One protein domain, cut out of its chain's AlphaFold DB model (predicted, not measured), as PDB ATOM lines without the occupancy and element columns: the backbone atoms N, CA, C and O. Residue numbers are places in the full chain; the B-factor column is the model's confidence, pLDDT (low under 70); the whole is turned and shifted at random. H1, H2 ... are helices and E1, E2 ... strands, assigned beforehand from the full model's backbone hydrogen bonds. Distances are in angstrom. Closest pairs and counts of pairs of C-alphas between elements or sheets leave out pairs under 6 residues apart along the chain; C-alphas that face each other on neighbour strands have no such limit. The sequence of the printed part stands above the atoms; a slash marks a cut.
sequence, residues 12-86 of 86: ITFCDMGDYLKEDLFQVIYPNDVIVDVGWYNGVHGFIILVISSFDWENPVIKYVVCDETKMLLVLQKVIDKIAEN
ATOM      1  N   ILE A  12      -5.804  24.810 -25.981       96.75
ATOM      2  CA  ILE A  12      -6.843  25.007 -26.999       96.75
ATOM      3  C   ILE A  12      -8.183  24.544 -26.416       96.75
ATOM      4  O   ILE A  12      -8.311  23.408 -25.951       96.75
ATOM      5  N   THR A  13      -9.173  25.432 -26.423       96.75
ATOM      6  CA  THR A  13     -10.541  25.161 -25.956       96.75
ATOM      7  C   THR A  13     -11.539  25.084 -27.098       96.75
ATOM      8  O   THR A  13     -12.560  24.416 -26.952       96.75
ATOM      9  N   PHE A  14     -11.230  25.704 -28.237       95.62
ATOM     10  CA  PHE A  14     -12.026  25.621 -29.452       95.62
ATOM     11  C   PHE A  14     -11.129  25.727 -30.688       95.62
ATOM     12  O   PHE A  14     -10.149  26.468 -30.689       95.62
ATOM     13  N   CYS A  15     -11.439  24.962 -31.731       94.31
ATOM     14  CA  CYS A  15     -10.759  25.024 -33.021       94.31
ATOM     15  C   CYS A  15     -11.677  24.407 -34.081       94.31
ATOM     16  O   CYS A  15     -11.881  23.190 -34.081       94.31
ATOM     17  N   ASP A  16     -12.242  25.236 -34.957       90.06
ATOM     18  CA  ASP A  16     -12.998  24.784 -36.125       90.06
ATOM     19  C   ASP A  16     -12.076  24.782 -37.353       90.06
ATOM     20  O   ASP A  16     -11.567  25.812 -37.790       90.06
ATOM     21  N   MET A  17     -11.838  23.591 -37.904       76.00
ATOM     22  CA  MET A  17     -11.002  23.387 -39.091       76.00
ATOM     23  C   MET A  17     -11.811  23.372 -40.399       76.00
ATOM     24  O   MET A  17     -11.230  23.149 -41.461       76.00
ATOM     25  N   GLY A  18     -13.137  23.537 -40.332       73.56
ATOM     26  CA  GLY A  18     -14.040  23.339 -41.464       73.56
ATOM     27  C   GLY A  18     -14.287  24.586 -42.316       73.56
ATOM     28  O   GLY A  18     -14.079  24.546 -43.526       73.56
ATOM     29  N   ASP A  19     -14.761  25.672 -41.701       76.25
ATOM     30  CA  ASP A  19     -15.217  26.885 -42.398       76.25
ATOM     31  C   ASP A  19     -14.630  28.137 -41.741       76.25
ATOM     32  O   ASP A  19     -14.862  28.397 -40.564       76.25
ATOM     33  N   TYR A  20     -13.872  28.906 -42.519       72.19
ATOM     34  CA  TYR A  20     -13.140  30.089 -42.071       72.19
ATOM     35  C   TYR A  20     -13.994  31.364 -42.022       72.19
ATOM     36  O   TYR A  20     -13.482  32.405 -41.618       72.19
ATOM     37  N   LEU A  21     -15.272  31.317 -42.422       81.56
ATOM     38  CA  LEU A  21     -16.188  32.468 -42.412       81.56
ATOM     39  C   LEU A  21     -17.164  32.459 -41.222       81.56
ATOM     40  O   LEU A  21     -18.265  33.008 -41.311       81.56
ATOM     41  N   LYS A  22     -16.766  31.841 -40.109       86.31
ATOM     42  CA  LYS A  22     -17.544  31.783 -38.866       86.31
ATOM     43  C   LYS A  22     -17.015  32.751 -37.817       86.31
ATOM     44  O   LYS A  22     -15.819  33.010 -37.755       86.31
ATOM     45  N   GLU A  23     -17.919  33.234 -36.972       87.88
ATOM     46  CA  GLU A  23     -17.591  34.154 -35.876       87.88
ATOM     47  C   GLU A  23     -16.677  33.517 -34.824       87.88
ATOM     48  O   GLU A  23     -15.878  34.235 -34.244       87.88
ATOM     49  N   ASP A  24     -16.710  32.190 -34.664       91.12
ATOM     50  CA  ASP A  24     -15.800  31.438 -33.798       91.12
ATOM     51  C   ASP A  24     -14.948  30.489 -34.649       91.12
ATOM     52  O   ASP A  24     -15.480  29.613 -35.338       91.12
ATOM     53  N   LEU A  25     -13.622  30.637 -34.597       95.31
ATOM     54  CA  LEU A  25     -12.686  29.798 -35.358       95.31
ATOM     55  C   LEU A  25     -11.656  29.119 -34.463       95.31
ATOM     56  O   LEU A  25     -11.356  27.940 -34.654       95.31
ATOM     57  N   PHE A  26     -11.099  29.842 -33.496       96.44
ATOM     58  CA  PHE A  26     -10.014  29.332 -32.667       96.44
ATOM     59  C   PHE A  26      -9.960  30.040 -31.321       96.44
ATOM     60  O   PHE A  26      -9.932  31.263 -31.268       96.44
ATOM     61  N   GLN A  27      -9.869  29.262 -30.244       97.44
ATOM     62  CA  GLN A  27      -9.751  29.777 -28.889       97.44
ATOM     63  C   GLN A  27      -8.704  28.984 -28.106       97.44
ATOM     64  O   GLN A  27      -8.722  27.747 -28.068       97.44
ATOM     65  N   VAL A  28      -7.821  29.707 -27.426       97.62
ATOM     66  CA  VAL A  28      -6.820  29.158 -26.507       97.62
ATOM     67  C   VAL A  28      -6.858  29.921 -25.184       97.62
ATOM     68  O   VAL A  28      -6.992  31.143 -25.158       97.62
ATOM     69  N   ILE A  29      -6.751  29.191 -24.074       97.00
ATOM     70  CA  ILE A  29      -6.707  29.747 -22.719       97.00
ATOM     71  C   ILE A  29      -5.311  29.557 -22.123       97.00
ATOM     72  O   ILE A  29      -4.734  28.469 -22.195       97.00
ATOM     73  N   TYR A  30      -4.804  30.612 -21.497       95.75
ATOM     74  CA  TYR A  30      -3.551  30.677 -20.751       95.75
ATOM     75  C   TYR A  30      -3.827  30.847 -19.242       95.75
ATOM     76  O   TYR A  30      -4.961  31.137 -18.849       95.75
ATOM     77  N   PRO A  31      -2.817  30.666 -18.367       92.56
ATOM     78  CA  PRO A  31      -2.937  31.006 -16.949       92.56
ATOM     79  C   PRO A  31      -3.396  32.456 -16.713       92.56
ATOM     80  O   PRO A  31      -3.259  33.312 -17.585       92.56
ATOM     81  N   ASN A  32      -3.893  32.740 -15.503       90.75
ATOM     82  CA  ASN A  32      -4.406  34.059 -15.096       90.75
ATOM     83  C   ASN A  32      -5.612  34.549 -15.920       90.75
ATOM     84  O   ASN A  32      -5.766  35.749 -16.146       90.75
ATOM     85  N   ASP A  33      -6.455  33.616 -16.373       93.00
ATOM     86  CA  ASP A  33      -7.696  33.899 -17.102       93.00
ATOM     87  C   ASP A  33      -7.481  34.759 -18.359       93.00
ATOM     88  O   ASP A  33      -8.280  35.646 -18.674       93.00
ATOM     89  N   VAL A  34      -6.379  34.500 -19.076       96.94
ATOM     90  CA  VAL A  34      -6.086  35.111 -20.377       96.94
ATOM     91  C   VAL A  34      -6.585  34.200 -21.493       96.94
ATOM     92  O   VAL A  34      -6.242  33.021 -21.552       96.94
ATOM     93  N   ILE A  35      -7.373  34.755 -22.406       97.81
ATOM     94  CA  ILE A  35      -7.941  34.057 -23.560       97.81
ATOM     95  C   ILE A  35      -7.441  34.749 -24.823       97.81
ATOM     96  O   ILE A  35      -7.497  35.974 -24.913       97.81
ATOM     97  N   VAL A  36      -6.975  33.971 -25.797       97.88
ATOM     98  CA  VAL A  36      -6.802  34.441 -27.176       97.88
ATOM     99  C   VAL A  36      -7.895  33.808 -28.016       97.88
ATOM    100  O   VAL A  36      -8.018  32.583 -28.040       97.88
ATOM    101  N   ASP A  37      -8.674  34.651 -28.678       97.62
ATOM    102  CA  ASP A  37      -9.832  34.261 -29.473       97.62
ATOM    103  C   ASP A  37      -9.706  34.790 -30.905       97.62
ATOM    104  O   ASP A  37      -9.162  35.878 -31.133       97.62
ATOM    105  N   VAL A  38     -10.157  33.997 -31.875       97.19
ATOM    106  CA  VAL A  38     -10.107  34.317 -33.301       97.19
ATOM    107  C   VAL A  38     -11.425  33.955 -33.961       97.19
ATOM    108  O   VAL A  38     -11.891  32.819 -33.864       97.19
ATOM    109  N   GLY A  39     -11.940  34.905 -34.735       95.69
ATOM    110  CA  GLY A  39     -13.208  34.793 -35.441       95.69
ATOM    111  C   GLY A  39     -13.239  35.585 -36.738       95.69
ATOM    112  O   GLY A  39     -12.538  36.588 -36.858       95.69
ATOM    113  N   TRP A  40     -14.055  35.176 -37.707       95.19
ATOM    114  CA  TRP A  40     -14.358  35.962 -38.905       95.19
ATOM    115  C   TRP A  40     -15.650  36.756 -38.733       95.19
ATOM    116  O   TRP A  40     -16.704  36.205 -38.429       95.19
ATOM    117  N   TYR A  41     -15.588  38.058 -39.013       94.00
ATOM    118  CA  TYR A  41     -16.714  38.968 -38.833       94.00
ATOM    119  C   TYR A  41     -17.071  39.652 -40.147       94.00
ATOM    120  O   TYR A  41     -16.333  40.498 -40.663       94.00
ATOM    121  N   ASN A  42     -18.263  39.342 -40.663       90.62
ATOM    122  CA  ASN A  42     -18.750  39.894 -41.930       90.62
ATOM    123  C   ASN A  42     -18.842  41.425 -41.923       90.62
ATOM    124  O   ASN A  42     -18.579  42.044 -42.946       90.62
ATOM    125  N   GLY A  43     -19.136  42.051 -40.777       92.25
ATOM    126  CA  GLY A  43     -19.218  43.512 -40.666       92.25
ATOM    127  C   GLY A  43     -17.902  44.247 -40.959       92.25
ATOM    128  O   GLY A  43     -17.933  45.406 -41.365       92.25
ATOM    129  N   VAL A  44     -16.757  43.581 -40.785       91.44
ATOM    130  CA  VAL A  44     -15.424  44.129 -41.104       91.44
ATOM    131  C   VAL A  44     -14.739  43.385 -42.252       91.44
ATOM    132  O   VAL A  44     -13.612  43.730 -42.600       91.44
ATOM    133  N   HIS A  45     -15.405  42.377 -42.831       93.00
ATOM    134  CA  HIS A  45     -14.854  41.465 -43.837       93.00
ATOM    135  C   HIS A  45     -13.426  41.012 -43.492       93.00
ATOM    136  O   HIS A  45     -12.489  41.161 -44.283       93.00
ATOM    137  N   GLY A  46     -13.246  40.522 -42.266       95.31
ATOM    138  CA  GLY A  46     -11.932  40.166 -41.754       95.31
ATOM    139  C   GLY A  46     -11.985  39.304 -40.505       95.31
ATOM    140  O   GLY A  46     -13.014  39.194 -39.836       95.31
ATOM    141  N   PHE A  47     -10.832  38.731 -40.186       96.25
ATOM    142  CA  PHE A  47     -10.579  38.067 -38.923       96.25
ATOM    143  C   PHE A  47     -10.352  39.104 -37.828       96.25
ATOM    144  O   PHE A  47      -9.627  40.087 -38.018       96.25
ATOM    145  N   ILE A  48     -10.940  38.855 -36.667       97.38
ATOM    146  CA  ILE A  48     -10.668  39.580 -35.438       97.38
ATOM    147  C   ILE A  48      -9.883  38.645 -34.526       97.38
ATOM    148  O   ILE A  48     -10.282  37.502 -34.333       97.38
ATOM    149  N   ILE A  49      -8.763  39.134 -33.997       97.94
ATOM    150  CA  ILE A  49      -7.981  38.455 -32.960       97.94
ATOM    151  C   ILE A  49      -8.155  39.264 -31.680       97.94
ATOM    152  O   ILE A  49      -7.811  40.453 -31.653       97.94
ATOM    153  N   LEU A  50      -8.684  38.632 -30.640       97.94
ATOM    154  CA  LEU A  50      -8.906  39.231 -29.330       97.94
ATOM    155  C   LEU A  50      -7.965  38.614 -28.302       97.94
ATOM    156  O   LEU A  50      -7.727  37.410 -28.310       97.94
ATOM    157  N   VAL A  51      -7.460  39.446 -27.395       97.94
ATOM    158  CA  VAL A  51      -6.878  38.994 -26.129       97.94
ATOM    159  C   VAL A  51      -7.759  39.512 -25.015       97.94
ATOM    160  O   VAL A  51      -7.922  40.722 -24.862       97.94
ATOM    161  N   ILE A  52      -8.322  38.597 -24.247       97.88
ATOM    162  CA  ILE A  52      -9.294  38.869 -23.194       97.88
ATOM    163  C   ILE A  52      -8.656  38.469 -21.875       97.88
ATOM    164  O   ILE A  52      -7.987  37.443 -21.792       97.88
ATOM    165  N   SER A  53      -8.847  39.286 -20.846       96.44
ATOM    166  CA  SER A  53      -8.401  38.985 -19.488       96.44
ATOM    167  C   SER A  53      -9.598  39.010 -18.557       96.44
ATOM    168  O   SER A  53     -10.514  39.808 -18.752       96.44
ATOM    169  N   SER A  54      -9.595  38.141 -17.543       95.56
ATOM    170  CA  SER A  54     -10.646  38.096 -16.515       95.56
ATOM    171  C   SER A  54     -12.057  37.935 -17.098       95.56
ATOM    172  O   SER A  54     -13.032  38.387 -16.502       95.56
ATOM    173  N   PHE A  55     -12.162  37.303 -18.273       94.75
ATOM    174  CA  PHE A  55     -13.408  37.117 -19.024       94.75
ATOM    175  C   PHE A  55     -14.146  38.425 -19.398       94.75
ATOM    176  O   PHE A  55     -15.346  38.386 -19.666       94.75
ATOM    177  N   ASP A  56     -13.459  39.574 -19.449       97.19
ATOM    178  CA  ASP A  56     -14.042  40.848 -19.900       97.19
ATOM    179  C   ASP A  56     -14.013  40.961 -21.435       97.19
ATOM    180  O   ASP A  56     -13.079  41.497 -22.035       97.19
ATOM    181  N   TRP A  57     -15.042  40.410 -22.078       95.38
ATOM    182  CA  TRP A  57     -15.214  40.450 -23.537       95.38
ATOM    183  C   TRP A  57     -15.538  41.850 -24.071       95.38
ATOM    184  O   TRP A  57     -15.259  42.141 -25.234       95.38
ATOM    185  N   GLU A  58     -16.100  42.721 -23.232       96.69
ATOM    186  CA  GLU A  58     -16.466  44.089 -23.611       96.69
ATOM    187  C   GLU A  58     -15.222  44.987 -23.709       96.69
ATOM    188  O   GLU A  58     -15.176  45.899 -24.538       96.69
ATOM    189  N   ASN A  59     -14.187  44.701 -22.908       96.56
ATOM    190  CA  ASN A  59     -12.927  45.447 -22.883       96.56
ATOM    191  C   ASN A  59     -11.716  44.529 -23.141       96.56
ATOM    192  O   ASN A  59     -10.908  44.291 -22.236       96.56
ATOM    193  N   PRO A  60     -11.529  44.029 -24.379       97.00
ATOM    194  CA  PRO A  60     -10.379  43.196 -24.702       97.00
ATOM    195  C   PRO A  60      -9.077  43.989 -24.530       97.00
ATOM    196  O   PRO A  60      -8.956  45.139 -24.958       97.00
ATOM    197  N   VAL A  61      -8.065  43.339 -23.957       96.94
ATOM    198  CA  VAL A  61      -6.720  43.900 -23.759       96.94
ATOM    199  C   VAL A  61      -6.068  44.223 -25.103       96.94
ATOM    200  O   VAL A  61      -5.368  45.227 -25.248       96.94
ATOM    201  N   ILE A  62      -6.288  43.362 -26.098       97.00
ATOM    202  CA  ILE A  62      -5.811  43.542 -27.469       97.00
ATOM    203  C   ILE A  62      -6.944  43.195 -28.427       97.00
ATOM    204  O   ILE A  62      -7.641  42.200 -28.244       97.00
ATOM    205  N   LYS A  63      -7.073  43.991 -29.491       97.38
ATOM    206  CA  LYS A  63      -7.939  43.713 -30.636       97.38
ATOM    207  C   LYS A  63      -7.193  44.019 -31.930       97.38
ATOM    208  O   LYS A  63      -6.821  45.167 -32.172       97.38
ATOM    209  N   TYR A  64      -7.013  43.007 -32.772       97.69
ATOM    210  CA  TYR A  64      -6.525  43.167 -34.140       97.69
ATOM    211  C   TYR A  64      -7.617  42.815 -35.139       97.69
ATOM    212  O   TYR A  64      -8.401  41.904 -34.903       97.69
ATOM    213  N   VAL A  65      -7.638  43.527 -36.266       97.25
ATOM    214  CA  VAL A  65      -8.490  43.218 -37.418       97.25
ATOM    215  C   VAL A  65      -7.591  43.017 -38.629       97.25
ATOM    216  O   VAL A  65      -6.757  43.874 -38.935       97.25
ATOM    217  N   VAL A  66      -7.740  41.883 -39.306       96.25
ATOM    218  CA  VAL A  66      -6.921  41.493 -40.460       96.25
ATOM    219  C   VAL A  66      -7.790  40.811 -41.512       96.25
ATOM    220  O   VAL A  66      -8.567  39.919 -41.204       96.25
ATOM    221  N   CYS A  67      -7.664  41.209 -42.776       92.69
ATOM    222  CA  CYS A  67      -8.515  40.692 -43.861       92.69
ATOM    223  C   CYS A  67      -7.880  39.538 -44.656       92.69
ATOM    224  O   CYS A  67      -8.444  39.097 -45.649       92.69
ATOM    225  N   ASP A  68      -6.689  39.084 -44.265       92.62
ATOM    226  CA  ASP A  68      -5.919  38.060 -44.974       92.62
ATOM    227  C   ASP A  68      -5.524  36.943 -44.007       92.62
ATOM    228  O   ASP A  68      -5.033  37.219 -42.911       92.62
ATOM    229  N   GLU A  69      -5.723  35.692 -44.421       91.44
ATOM    230  CA  GLU A  69      -5.445  34.502 -43.609       91.44
ATOM    231  C   GLU A  69      -3.962  34.390 -43.238       91.44
ATOM    232  O   GLU A  69      -3.628  34.110 -42.088       91.44
ATOM    233  N   THR A  70      -3.049  34.672 -44.172       93.88
ATOM    234  CA  THR A  70      -1.606  34.575 -43.895       93.88
ATOM    235  C   THR A  70      -1.187  35.610 -42.850       93.88
ATOM    236  O   THR A  70      -0.449  35.304 -41.912       93.88
ATOM    237  N   LYS A  71      -1.694  36.844 -42.970       95.62
ATOM    238  CA  LYS A  71      -1.502  37.890 -41.956       95.62
ATOM    239  C   LYS A  71      -2.156  37.524 -40.629       95.62
ATOM    240  O   LYS A  71      -1.565  37.823 -39.596       95.62
ATOM    241  N   MET A  72      -3.329  36.894 -40.647       95.88
ATOM    242  CA  MET A  72      -4.000  36.411 -39.441       95.88
ATOM    243  C   MET A  72      -3.115  35.428 -38.682       95.88
ATOM    244  O   MET A  72      -2.806  35.691 -37.522       95.88
ATOM    245  N   LEU A  73      -2.610  34.385 -39.344       96.00
ATOM    246  CA  LEU A  73      -1.732  33.395 -38.714       96.00
ATOM    247  C   LEU A  73      -0.448  34.038 -38.164       96.00
ATOM    248  O   LEU A  73      -0.027  33.739 -37.048       96.00
ATOM    249  N   LEU A  74       0.145  34.979 -38.908       97.31
ATOM    250  CA  LEU A  74       1.338  35.707 -38.468       97.31
ATOM    251  C   LEU A  74       1.079  36.572 -37.223       97.31
ATOM    252  O   LEU A  74       1.910  36.613 -36.317       97.31
ATOM    253  N   VAL A  75      -0.031  37.314 -37.196       97.75
ATOM    254  CA  VAL A  75      -0.387  38.169 -36.052       97.75
ATOM    255  C   VAL A  75      -0.764  37.312 -34.849       97.75
ATOM    256  O   VAL A  75      -0.308  37.608 -33.747       97.75
ATOM    257  N   LEU A  76      -1.520  36.235 -35.060       97.69
ATOM    258  CA  LEU A  76      -1.898  35.289 -34.017       97.69
ATOM    259  C   LEU A  76      -0.663  34.684 -33.341       97.69
ATOM    260  O   LEU A  76      -0.560  34.752 -32.118       97.69
ATOM    261  N   GLN A  77       0.309  34.185 -34.116       97.88
ATOM    262  CA  GLN A  77       1.538  33.630 -33.543       97.88
ATOM    263  C   GLN A  77       2.300  34.676 -32.720       97.88
ATOM    264  O   GLN A  77       2.704  34.393 -31.599       97.88
ATOM    265  N   LYS A  78       2.426  35.916 -33.216       97.31
ATOM    266  CA  LYS A  78       3.084  37.006 -32.470       97.31
ATOM    267  C   LYS A  78       2.373  37.353 -31.162       97.31
ATOM    268  O   LYS A  78       3.030  37.702 -30.184       97.31
ATOM    269  N   VAL A  79       1.041  37.319 -31.156       97.00
ATOM    270  CA  VAL A  79       0.239  37.553 -29.949       97.00
ATOM    271  C   VAL A  79       0.478  36.436 -28.937       97.00
ATOM    272  O   VAL A  79       0.738  36.729 -27.773       97.00
ATOM    273  N   ILE A  80       0.452  35.183 -29.388       96.88
ATOM    274  CA  ILE A  80       0.712  34.010 -28.551       96.88
ATOM    275  C   ILE A  80       2.121  34.053 -27.957       96.88
ATOM    276  O   ILE A  80       2.263  33.898 -26.746       96.88
ATOM    277  N   ASP A  81       3.143  34.318 -28.774       96.12
ATOM    278  CA  ASP A  81       4.529  34.407 -28.311       96.12
ATOM    279  C   ASP A  81       4.664  35.473 -27.211       96.12
ATOM    280  O   ASP A  81       5.223  35.208 -26.152       96.12
ATOM    281  N   LYS A  82       4.039  36.644 -27.398       94.19
ATOM    282  CA  LYS A  82       4.042  37.723 -26.402       94.19
ATOM    283  C   LYS A  82       3.313  37.354 -25.105       94.19
ATOM    284  O   LYS A  82       3.705  37.817 -24.036       94.19
ATOM    285  N   ILE A  83       2.226  36.588 -25.179       92.38
ATOM    286  CA  ILE A  83       1.473  36.165 -23.990       92.38
ATOM    287  C   ILE A  83       2.257  35.111 -23.214       92.38
ATOM    288  O   ILE A  83       2.363  35.219 -21.999       92.38
ATOM    289  N   ALA A  84       2.836  34.133 -23.909       85.00
ATOM    290  CA  ALA A  84       3.565  33.028 -23.294       85.00
ATOM    291  C   ALA A  84       4.950  33.414 -22.736       85.00
ATOM    292  O   ALA A  84       5.541  32.635 -21.989       85.00
ATOM    293  N   GLU A  85       5.481  34.585 -23.100       78.44
ATOM    294  CA  GLU A  85       6.700  35.169 -22.520       78.44
ATOM    295  C   GLU A  85       6.499  35.765 -21.108       78.44
ATOM    296  O   GLU A  85       7.495  36.041 -20.435       78.44
ATOM    297  N   ASN A  86       5.250  35.968 -20.660       56.44
ATOM    298  CA  ASN A  86       4.906  36.509 -19.334       56.44
ATOM    299  C   ASN A  86       4.455  35.416 -18.358       56.44
ATOM    300  O   ASN A  86       4.725  35.586 -17.146       56.44
TER     301      ASN A  86
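AT A GLANCE: This is residues 12 to 86 of the 86 residues of an uncharacterized protein of Longibaculum muris (UniProt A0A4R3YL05). One twisted sheet of five antiparallel strands makes a slab, and a single long helix, H1, lies lengthwise over one face of it, above E3 and E4; the other face bears no named helix. The strands follow one another across the sheet in chain order, E1 E2 E3 E4 E5, and the last, E5, turns tightly into H1, which folds back over the sheet. The printed part has 75 residues with five named strands and then one named helix, in the mixed class of helices and strands. It is compact, with a radius of gyration of the C-alphas of 11.7 A, and its C-alphas span 30 by 23 by 20 A.

HOW THE PARTS SIT: The sheet holds E1, residues 12 to 15, E2, residues 26 to 30, E3, residues 34 to 41, E4, residues 46 to 53, and E5, residues 62 to 66. It is a meander, each strand the antiparallel neighbour of the one before, and each such pair is a hairpin. E3 and E4 run at 160 degrees, with N 37 and O 50 2.9 A apart and N 50 and O 37 2.8 A apart, within hydrogen-bond range. E2 and E3 run at 168 degrees, with N 28 and O 36 within hydrogen-bond range at 2.9 A. E4 and E5 run at 170 degrees, with N 49 and O 64 within range at 2.9 A. E1 and E2 run at 174 degrees, with N 27 and O 14 within range at 2.8 A. The edge strands E1 and E5 are apart. H1, residues 69 to 84, is on the sheet at a height over the sheet of 9.0 A, giving two layers, a sheet with its helix on one face. H1 lies over E3 and E4 and runs along the strands, at 2 degrees to E4 on the local plane. The closest C-alphas of E4 and H1 are those of Phe 47 and Met 72, 6.8 A apart. In H1 every O i to N i+4 pair is within hydrogen-bond range.

IN THESE COORDINATES: E3 measures 21.6 A from first to last C-alpha, E4 22.6 A and H1 22.3 A; E2 measures 13.6 A, E5 13.2 A and E1 7.2 A. E1 begins at C-alpha 12, (-6.843, 25.007, -26.999). E4 begins at C-alpha 46, (-11.932, 40.166, -41.754). H1 ends at C-alpha 84, (3.565, 33.028, -23.294).

THE WHOLE: The two C-alphas farthest apart, those of Gly 43 and Asn 86, are 33.0 A apart. The sheet is twisted, its C-alphas lying up to 4.9 A off its best plane. The printed part has no cut and no long link; E1 to E2, with 10 residues between, and E4 to E5, with 8, are short links. The mean pLDDT of the printed part is 93.2, and residue 86, the chain's last, is under 70.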